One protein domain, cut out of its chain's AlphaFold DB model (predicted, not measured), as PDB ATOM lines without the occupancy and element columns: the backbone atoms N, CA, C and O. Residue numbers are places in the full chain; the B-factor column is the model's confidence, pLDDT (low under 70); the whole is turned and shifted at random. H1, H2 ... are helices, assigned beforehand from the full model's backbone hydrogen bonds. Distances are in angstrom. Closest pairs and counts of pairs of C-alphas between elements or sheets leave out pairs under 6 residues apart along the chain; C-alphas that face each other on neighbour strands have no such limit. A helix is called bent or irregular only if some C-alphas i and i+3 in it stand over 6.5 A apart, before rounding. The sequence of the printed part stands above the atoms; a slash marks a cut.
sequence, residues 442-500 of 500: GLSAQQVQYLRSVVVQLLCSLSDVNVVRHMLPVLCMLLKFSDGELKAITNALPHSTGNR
ATOM      1  N   GLY A 442     161.479 137.084 202.609       54.31
ATOM      2  CA  GLY A 442     161.443 137.075 201.157       54.31
ATOM      3  C   GLY A 442     162.643 137.729 200.487       54.31
ATOM      4  O   GLY A 442     163.248 138.640 201.034       54.31
ATOM      5  N   LEU A 443     162.882 137.288 199.246       55.75
ATOM      6  CA  LEU A 443     163.976 137.698 198.363       55.75
ATOM      7  C   LEU A 443     165.346 137.441 199.010       55.75
ATOM      8  O   LEU A 443     165.663 137.945 200.082       55.75
ATOM      9  N   SER A 444     166.204 136.663 198.346       69.50
ATOM     10  CA  SER A 444     167.578 136.513 198.838       69.50
ATOM     11  C   SER A 444     168.188 137.907 199.050       69.50
ATOM     12  O   SER A 444     167.855 138.844 198.321       69.50
ATOM     13  N   ALA A 445     169.071 138.085 200.037       71.81
ATOM     14  CA  ALA A 445     169.680 139.394 200.311       71.81
ATOM     15  C   ALA A 445     170.255 140.051 199.036       71.81
ATOM     16  O   ALA A 445     170.198 141.266 198.863       71.81
ATOM     17  N   GLN A 446     170.712 139.227 198.088       74.62
ATOM     18  CA  GLN A 446     171.161 139.635 196.761       74.62
ATOM     19  C   GLN A 446     170.033 140.174 195.860       74.62
ATOM     20  O   GLN A 446     170.230 141.170 195.170       74.62
ATOM     21  N   GLN A 447     168.848 139.561 195.875       77.69
ATOM     22  CA  GLN A 447     167.671 140.044 195.147       77.69
ATOM     23  C   GLN A 447     167.126 141.349 195.737       77.69
ATOM     24  O   GLN A 447     166.770 142.246 194.975       77.69
ATOM     25  N   VAL A 448     167.112 141.497 197.068       80.94
ATOM     26  CA  VAL A 448     166.750 142.770 197.719       80.94
ATOM     27  C   VAL A 448     167.756 143.857 197.348       80.94
ATOM     28  O   VAL A 448     167.354 144.963 196.992       80.94
ATOM     29  N   GLN A 449     169.055 143.542 197.347       81.44
ATOM     30  CA  GLN A 449     170.098 144.494 196.965       81.44
ATOM     31  C   GLN A 449     170.001 144.913 195.492       81.44
ATOM     32  O   GLN A 449     170.160 146.091 195.176       81.44
ATOM     33  N   TYR A 450     169.684 143.974 194.598       83.94
ATOM     34  CA  TYR A 450     169.427 144.268 193.189       83.94
ATOM     35  C   TYR A 450     168.173 145.133 193.004       83.94
ATOM     36  O   TYR A 450     168.174 146.089 192.235       83.94
ATOM     37  N   LEU A 451     167.096 144.853 193.745       85.44
ATOM     38  CA  LEU A 451     165.888 145.669 193.668       85.44
ATOM     39  C   LEU A 451     166.141 147.093 194.185       85.44
ATOM     40  O   LEU A 451     165.682 148.055 193.575       85.44
ATOM     41  N   ARG A 452     166.923 147.239 195.264       86.12
ATOM     42  CA  ARG A 452     167.366 148.545 195.774       86.12
ATOM     43  C   ARG A 452     168.154 149.317 194.718       86.12
ATOM     44  O   ARG A 452     167.848 150.485 194.501       86.12
ATOM     45  N   SER A 453     169.111 148.691 194.026       83.31
ATOM     46  CA  SER A 453     169.908 149.387 193.004       83.31
ATOM     47  C   SER A 453     169.067 149.838 191.806       83.31
ATOM     48  O   SER A 453     169.194 150.985 191.377       83.31
ATOM     49  N   VAL A 454     168.153 148.992 191.320       86.38
ATOM     50  CA  VAL A 454     167.239 149.327 190.213       86.38
ATOM     51  C   VAL A 454     166.296 150.468 190.595       86.38
ATOM     52  O   VAL A 454     166.096 151.394 189.813       86.38
ATOM     53  N   VAL A 455     165.740 150.439 191.810       85.56
ATOM     54  CA  VAL A 455     164.851 151.496 192.307       85.56
ATOM     55  C   VAL A 455     165.596 152.822 192.451       85.56
ATOM     56  O   VAL A 455     165.075 153.847 192.025       85.56
ATOM     57  N   VAL A 456     166.822 152.819 192.981       83.75
ATOM     58  CA  VAL A 456     167.650 154.033 193.050       83.75
ATOM     59  C   VAL A 456     167.938 154.578 191.652       83.75
ATOM     60  O   VAL A 456     167.781 155.771 191.419       83.75
ATOM     61  N   GLN A 457     168.273 153.717 190.690       84.19
ATOM     62  CA  GLN A 457     168.525 154.128 189.308       84.19
ATOM     63  C   GLN A 457     167.268 154.693 188.615       84.19
ATOM     64  O   GLN A 457     167.357 155.654 187.847       84.19
ATOM     65  N   LEU A 458     166.086 154.151 188.916       83.69
ATOM     66  CA  LEU A 458     164.801 154.687 188.456       83.69
ATOM     67  C   LEU A 458     164.490 156.045 189.093       83.69
ATOM     68  O   LEU A 458     164.138 156.980 188.384       83.69
ATOM     69  N   LEU A 459     164.674 156.189 190.407       81.81
ATOM     70  CA  LEU A 459     164.448 157.463 191.097       81.81
ATOM     71  C   LEU A 459     165.422 158.553 190.632       81.81
ATOM     72  O   LEU A 459     165.021 159.704 190.529       81.81
ATOM     73  N   CYS A 460     166.666 158.196 190.305       81.19
ATOM     74  CA  CYS A 460     167.645 159.131 189.746       81.19
ATOM     75  C   CYS A 460     167.385 159.479 188.269       81.19
ATOM     76  O   CYS A 460     167.835 160.527 187.813       81.19
ATOM     77  N   SER A 461     166.700 158.617 187.509       80.56
ATOM     78  CA  SER A 461     166.356 158.888 186.102       80.56
ATOM     79  C   SER A 461     165.025 159.627 185.931       80.56
ATOM     80  O   SER A 461     164.815 160.277 184.909       80.56
ATOM     81  N   LEU A 462     164.146 159.587 186.937       80.75
ATOM     82  CA  LEU A 462     162.946 160.417 186.998       80.75
ATOM     83  C   LEU A 462     163.324 161.857 187.379       80.75
ATOM     84  O   LEU A 462     163.769 162.128 188.489       80.75
ATOM     85  N   SER A 463     163.105 162.800 186.464       73.12
ATOM     86  CA  SER A 463     163.373 164.231 186.679       73.12
ATOM     87  C   SER A 463     162.355 164.931 187.591       73.12
ATOM     88  O   SER A 463     162.569 166.080 187.979       73.12
ATOM     89  N   ASP A 464     161.255 164.263 187.958       86.06
ATOM     90  CA  ASP A 464     160.207 164.835 188.803       86.06
ATOM     91  C   ASP A 464     160.481 164.606 190.298       86.06
ATOM     92  O   ASP A 464     160.178 163.561 190.886       86.06
ATOM     93  N   VAL A 465     161.027 165.645 190.929       82.69
ATOM     94  CA  VAL A 465     161.370 165.683 192.357       82.69
ATOM     95  C   VAL A 465     160.151 165.430 193.257       82.69
ATOM     96  O   VAL A 465     160.302 164.875 194.349       82.69
ATOM     97  N   ASN A 466     158.935 165.783 192.824       82.50
ATOM     98  CA  ASN A 466     157.731 165.619 193.643       82.50
ATOM     99  C   ASN A 466     157.299 164.152 193.726       82.50
ATOM    100  O   ASN A 466     156.955 163.666 194.806       82.50
ATOM    101  N   VAL A 467     157.384 163.420 192.611       82.62
ATOM    102  CA  VAL A 467     157.089 161.980 192.572       82.62
ATOM    103  C   VAL A 467     158.089 161.215 193.433       82.62
ATOM    104  O   VAL A 467     157.692 160.391 194.260       82.62
ATOM    105  N   VAL A 468     159.381 161.539 193.312       84.00
ATOM    106  CA  VAL A 468     160.433 160.916 194.128       84.00
ATOM    107  C   VAL A 468     160.200 161.183 195.616       84.00
ATOM    108  O   VAL A 468     160.243 160.251 196.417       84.00
ATOM    109  N   ARG A 469     159.870 162.422 195.996       83.88
ATOM    110  CA  ARG A 469     159.611 162.802 197.394       83.88
ATOM    111  C   ARG A 469     158.440 162.036 198.019       83.88
ATOM    112  O   ARG A 469     158.489 161.739 199.211       83.88
ATOM    113  N   HIS A 470     157.409 161.707 197.242       84.44
ATOM    114  CA  HIS A 470     156.260 160.938 197.727       84.44
ATOM    115  C   HIS A 470     156.484 159.421 197.711       84.44
ATOM    116  O   HIS A 470     155.962 158.721 198.576       84.44
ATOM    117  N   MET A 471     157.285 158.907 196.776       82.19
ATOM    118  CA  MET A 471     157.586 157.474 196.678       82.19
ATOM    119  C   MET A 471     158.671 157.019 197.661       82.19
ATOM    120  O   MET A 471     158.626 155.887 198.144       82.19
ATOM    121  N   LEU A 472     159.632 157.889 197.992       83.75
ATOM    122  CA  LEU A 472     160.798 157.534 198.803       83.75
ATOM    123  C   LEU A 472     160.436 156.955 200.188       83.75
ATOM    124  O   LEU A 472     160.982 155.903 200.519       83.75
ATOM    125  N   PRO A 473     159.492 157.514 200.978       83.94
ATOM    126  CA  PRO A 473     159.130 156.943 202.281       83.94
ATOM    127  C   PRO A 473     158.510 155.542 202.177       83.94
ATOM    128  O   PRO A 473     158.798 154.669 202.995       83.94
ATOM    129  N   VAL A 474     157.698 155.306 201.142       84.12
ATOM    130  CA  VAL A 474     157.052 154.008 200.891       84.12
ATOM    131  C   VAL A 474     158.096 152.963 200.497       84.12
ATOM    132  O   VAL A 474     158.097 151.850 201.019       84.12
ATOM    133  N   LEU A 475     159.040 153.336 199.633       84.31
ATOM    134  CA  LEU A 475     160.143 152.468 199.219       84.31
ATOM    135  C   LEU A 475     161.113 152.177 200.373       84.31
ATOM    136  O   LEU A 475     161.596 151.052 200.490       84.31
ATOM    137  N   CYS A 476     161.340 153.142 201.268       83.88
ATOM    138  CA  CYS A 476     162.119 152.952 202.494       83.88
ATOM    139  C   CYS A 476     161.483 151.931 203.434       83.88
ATOM    140  O   CYS A 476     162.186 151.062 203.950       83.88
ATOM    141  N   MET A 477     160.160 151.983 203.590       80.06
ATOM    142  CA  MET A 477     159.420 151.028 204.410       80.06
ATOM    143  C   MET A 477     159.431 149.617 203.805       80.06
ATOM    144  O   MET A 477     159.639 148.641 204.524       80.06
ATOM    145  N   LEU A 478     159.243 149.500 202.487       79.44
ATOM    146  CA  LEU A 478     159.142 148.204 201.809       79.44
ATOM    147  C   LEU A 478     160.496 147.515 201.608       79.44
ATOM    148  O   LEU A 478     160.579 146.294 201.708       79.44
ATOM    149  N   LEU A 479     161.557 148.278 201.326       85.44
ATOM    150  CA  LEU A 479     162.878 147.735 200.992       85.44
ATOM    151  C   LEU A 479     163.901 147.875 202.117       85.44
ATOM    152  O   LEU A 479     165.036 147.433 201.939       85.44
ATOM    153  N   LYS A 480     163.517 148.442 203.270       87.81
ATOM    154  CA  LYS A 480     164.372 148.619 204.456       87.81
ATOM    155  C   LYS A 480     165.721 149.273 204.106       87.81
ATOM    156  O   LYS A 480     166.771 148.689 204.373       87.81
ATOM    157  N   PHE A 481     165.697 150.429 203.438       84.75
ATOM    158  CA  PHE A 481     166.920 151.182 203.124       84.75
ATOM    159  C   PHE A 481     167.636 151.606 204.412       84.75
ATOM    160  O   PHE A 481     166.996 152.004 205.383       84.75
ATOM    161  N   SER A 482     168.963 151.529 204.414       85.69
ATOM    162  CA  SER A 482     169.782 152.053 205.510       85.69
ATOM    163  C   SER A 482     169.889 153.581 205.441       85.69
ATOM    164  O   SER A 482     169.830 154.174 204.362       85.69
ATOM    165  N   ASP A 483     170.129 154.230 206.582       84.12
ATOM    166  CA  ASP A 483     170.304 155.690 206.648       84.12
ATOM    167  C   ASP A 483     171.441 156.201 205.745       84.12
ATOM    168  O   ASP A 483     171.389 157.321 205.232       84.12
ATOM    169  N   GLY A 484     172.471 155.376 205.521       85.06
ATOM    170  CA  GLY A 484     173.565 155.680 204.599       85.06
ATOM    171  C   GLY A 484     173.114 155.719 203.137       85.06
ATOM    172  O   GLY A 484     173.462 156.650 202.411       85.06
ATOM    173  N   GLU A 485     172.292 154.754 202.716       82.25
ATOM    174  CA  GLU A 485     171.728 154.697 201.360       82.25
ATOM    175  C   GLU A 485     170.731 155.839 201.127       82.25
ATOM    176  O   GLU A 485     170.776 156.494 200.089       82.25
ATOM    177  N   LEU A 486     169.890 156.148 202.117       83.75
ATOM    178  CA  LEU A 486     168.972 157.290 202.083       83.75
ATOM    179  C   LEU A 486     169.705 158.623 201.894       83.75
ATOM    180  O   LEU A 486     169.293 159.444 201.069       83.75
ATOM    181  N   LYS A 487     170.817 158.835 202.610       84.12
ATOM    182  CA  LYS A 487     171.671 160.017 202.420       84.12
ATOM    183  C   LYS A 487     172.287 160.052 201.024       84.12
ATOM    184  O   LYS A 487     172.286 161.108 200.399       84.12
ATOM    185  N   ALA A 488     172.765 158.917 200.515       82.50
ATOM    186  CA  ALA A 488     173.331 158.835 199.169       82.50
ATOM    187  C   ALA A 488     172.296 159.182 198.083       82.50
ATOM    188  O   ALA A 488     172.596 159.969 197.190       82.50
ATOM    189  N   ILE A 489     171.064 158.673 198.200       81.50
ATOM    190  CA  ILE A 489     169.955 158.970 197.276       81.50
ATOM    191  C   ILE A 489     169.563 160.450 197.351       81.50
ATOM    192  O   ILE A 489     169.396 161.104 196.326       81.50
ATOM    193  N   THR A 490     169.456 160.998 198.564       81.62
ATOM    194  CA  THR A 490     169.074 162.402 198.778       81.62
ATOM    195  C   THR A 490     170.121 163.369 198.217       81.62
ATOM    196  O   THR A 490     169.761 164.404 197.664       81.62
ATOM    197  N   ASN A 491     171.408 163.017 198.305       83.31
ATOM    198  CA  ASN A 491     172.506 163.802 197.736       83.31
ATOM    199  C   ASN A 491     172.613 163.662 196.208       83.31
ATOM    200  O   ASN A 491     173.072 164.586 195.545       83.31
ATOM    201  N   ALA A 492     172.222 162.508 195.655       78.25
ATOM    202  CA  ALA A 492     172.221 162.257 194.215       78.25
ATOM    203  C   ALA A 492     171.032 162.912 193.496       78.25
ATOM    204  O   ALA A 492     171.105 163.151 192.290       78.25
ATOM    205  N   LEU A 493     169.947 163.215 194.217       77.38
ATOM    206  CA  LEU A 493     168.827 163.953 193.653       77.38
ATOM    207  C   LEU A 493     169.272 165.383 193.318       77.38
ATOM    208  O   LEU A 493     169.746 166.083 194.224       77.38
ATOM    209  N   PRO A 494     169.095 165.849 192.065       69.31
ATOM    210  CA  PRO A 494     169.425 167.216 191.703       69.31
ATOM    211  C   PRO A 494     168.639 168.138 192.626       69.31
ATOM    212  O   PRO A 494     167.406 168.169 192.607       69.31
ATOM    213  N   HIS A 495     169.359 168.836 193.505       63.41
ATOM    214  CA  HIS A 495     168.763 169.860 194.338       63.41
ATOM    215  C   HIS A 495     168.149 170.849 193.364       63.41
ATOM    216  O   HIS A 495     168.877 171.467 192.590       63.41
ATOM    217  N   SER A 496     166.817 170.921 193.348       52.03
ATOM    218  CA  SER A 496     166.087 171.955 192.630       52.03
ATOM    219  C   SER A 496     166.559 173.279 193.215       52.03
ATOM    220  O   SER A 496     166.061 173.749 194.239       52.03
ATOM    221  N   THR A 497     167.635 173.816 192.644       50.59
ATOM    222  CA  THR A 497     168.110 175.159 192.903       50.59
ATOM    223  C   THR A 497     166.971 176.027 192.435       50.59
ATOM    224  O   THR A 497     166.731 176.138 191.233       50.59
ATOM    225  N   GLY A 498     166.195 176.516 193.398       50.38
ATOM    226  CA  GLY A 498     165.023 177.322 193.139       50.38
ATOM    227  C   GLY A 498     165.404 178.508 192.269       50.38
ATOM    228  O   GLY A 498     165.939 179.493 192.770       50.38
ATOM    229  N   ASN A 499     165.088 178.416 190.981       45.22
ATOM    230  CA  ASN A 499     164.758 179.595 190.209       45.22
ATOM    231  C   ASN A 499     163.389 180.040 190.716       45.22
ATOM    232  O   ASN A 499     162.360 179.462 190.363       45.22
ATOM    233  N   ARG A 500     163.431 180.990 191.651       42.31
ATOM    234  CA  ARG A 500     162.308 181.874 191.944       42.31
ATOM    235  C   ARG A 500     161.986 182.726 190.730       42.31
ATOM    236  O   ARG A 500     162.954 183.152 190.062       42.31
TER     237      ARG A 500
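Overview. This is residues 442 to 500 of the 500 residues of an uncharacterized protein of Porcisia hertigi (UniProt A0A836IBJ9). The longest helix, H1, and H2 make a long helical hairpin, side by side and running opposite ways, and the shorter H3 turns back beside the later part of H1, on another side of it than H2. The last residues leave the helices as a thin tail, of which residues 497 to 500 stick out at one end and add to the length. The printed part has 59 residues, with three named helices in the order H1, H2, H3 and no named strand, and is all helix. It is only just compact, close to loose, with a radius of gyration of the C-alphas of 12.4 A, and spans 46 by 19 by 16 A.

Along the chain. H1, residues 445 to 461, is 24.4 A long and begins with C-alpha 445 at (169.680, 139.394, 200.311). H2, residues 465 to 479, is 20.0 A long. It is irregular, but only just: C-alphas 470 and 473 are 6.7 A apart. H3, residues 483 to 492, is 14.2 A long and ends with C-alpha 492 at (172.221, 162.257, 194.215).

Arrangement. H1 and H2 form a helical hairpin at a shallow tilt of 5 degrees, opposite ways. They only just touch, with 3 pairs of C-alphas within 8 A; the closest C-alphas, of Leu 459 and Val 468, are 6.1 A apart. H1 only just touches H3, also with 3 pairs, and with residues 456 to 460 alone; the closest C-alphas, of Val 456 and Ile 489, are 6.9 A apart. These two run the same way at a shallow tilt of 26 degrees. H2 and H3 are near each other, their closest C-alphas 8.1 A apart. In H1 and H3 every O i to N i+4 pair is within hydrogen-bond range; in H2, 9 of 11 are.

Size, cuts and confidence. The two C-alphas farthest apart, of Ser 444 and Arg 500, are 46.2 A apart. The printed part has no cut, and both links between helices are tight. Confidence is low, with pLDDT under 70, at residues 442 to 444 and 494 to 500.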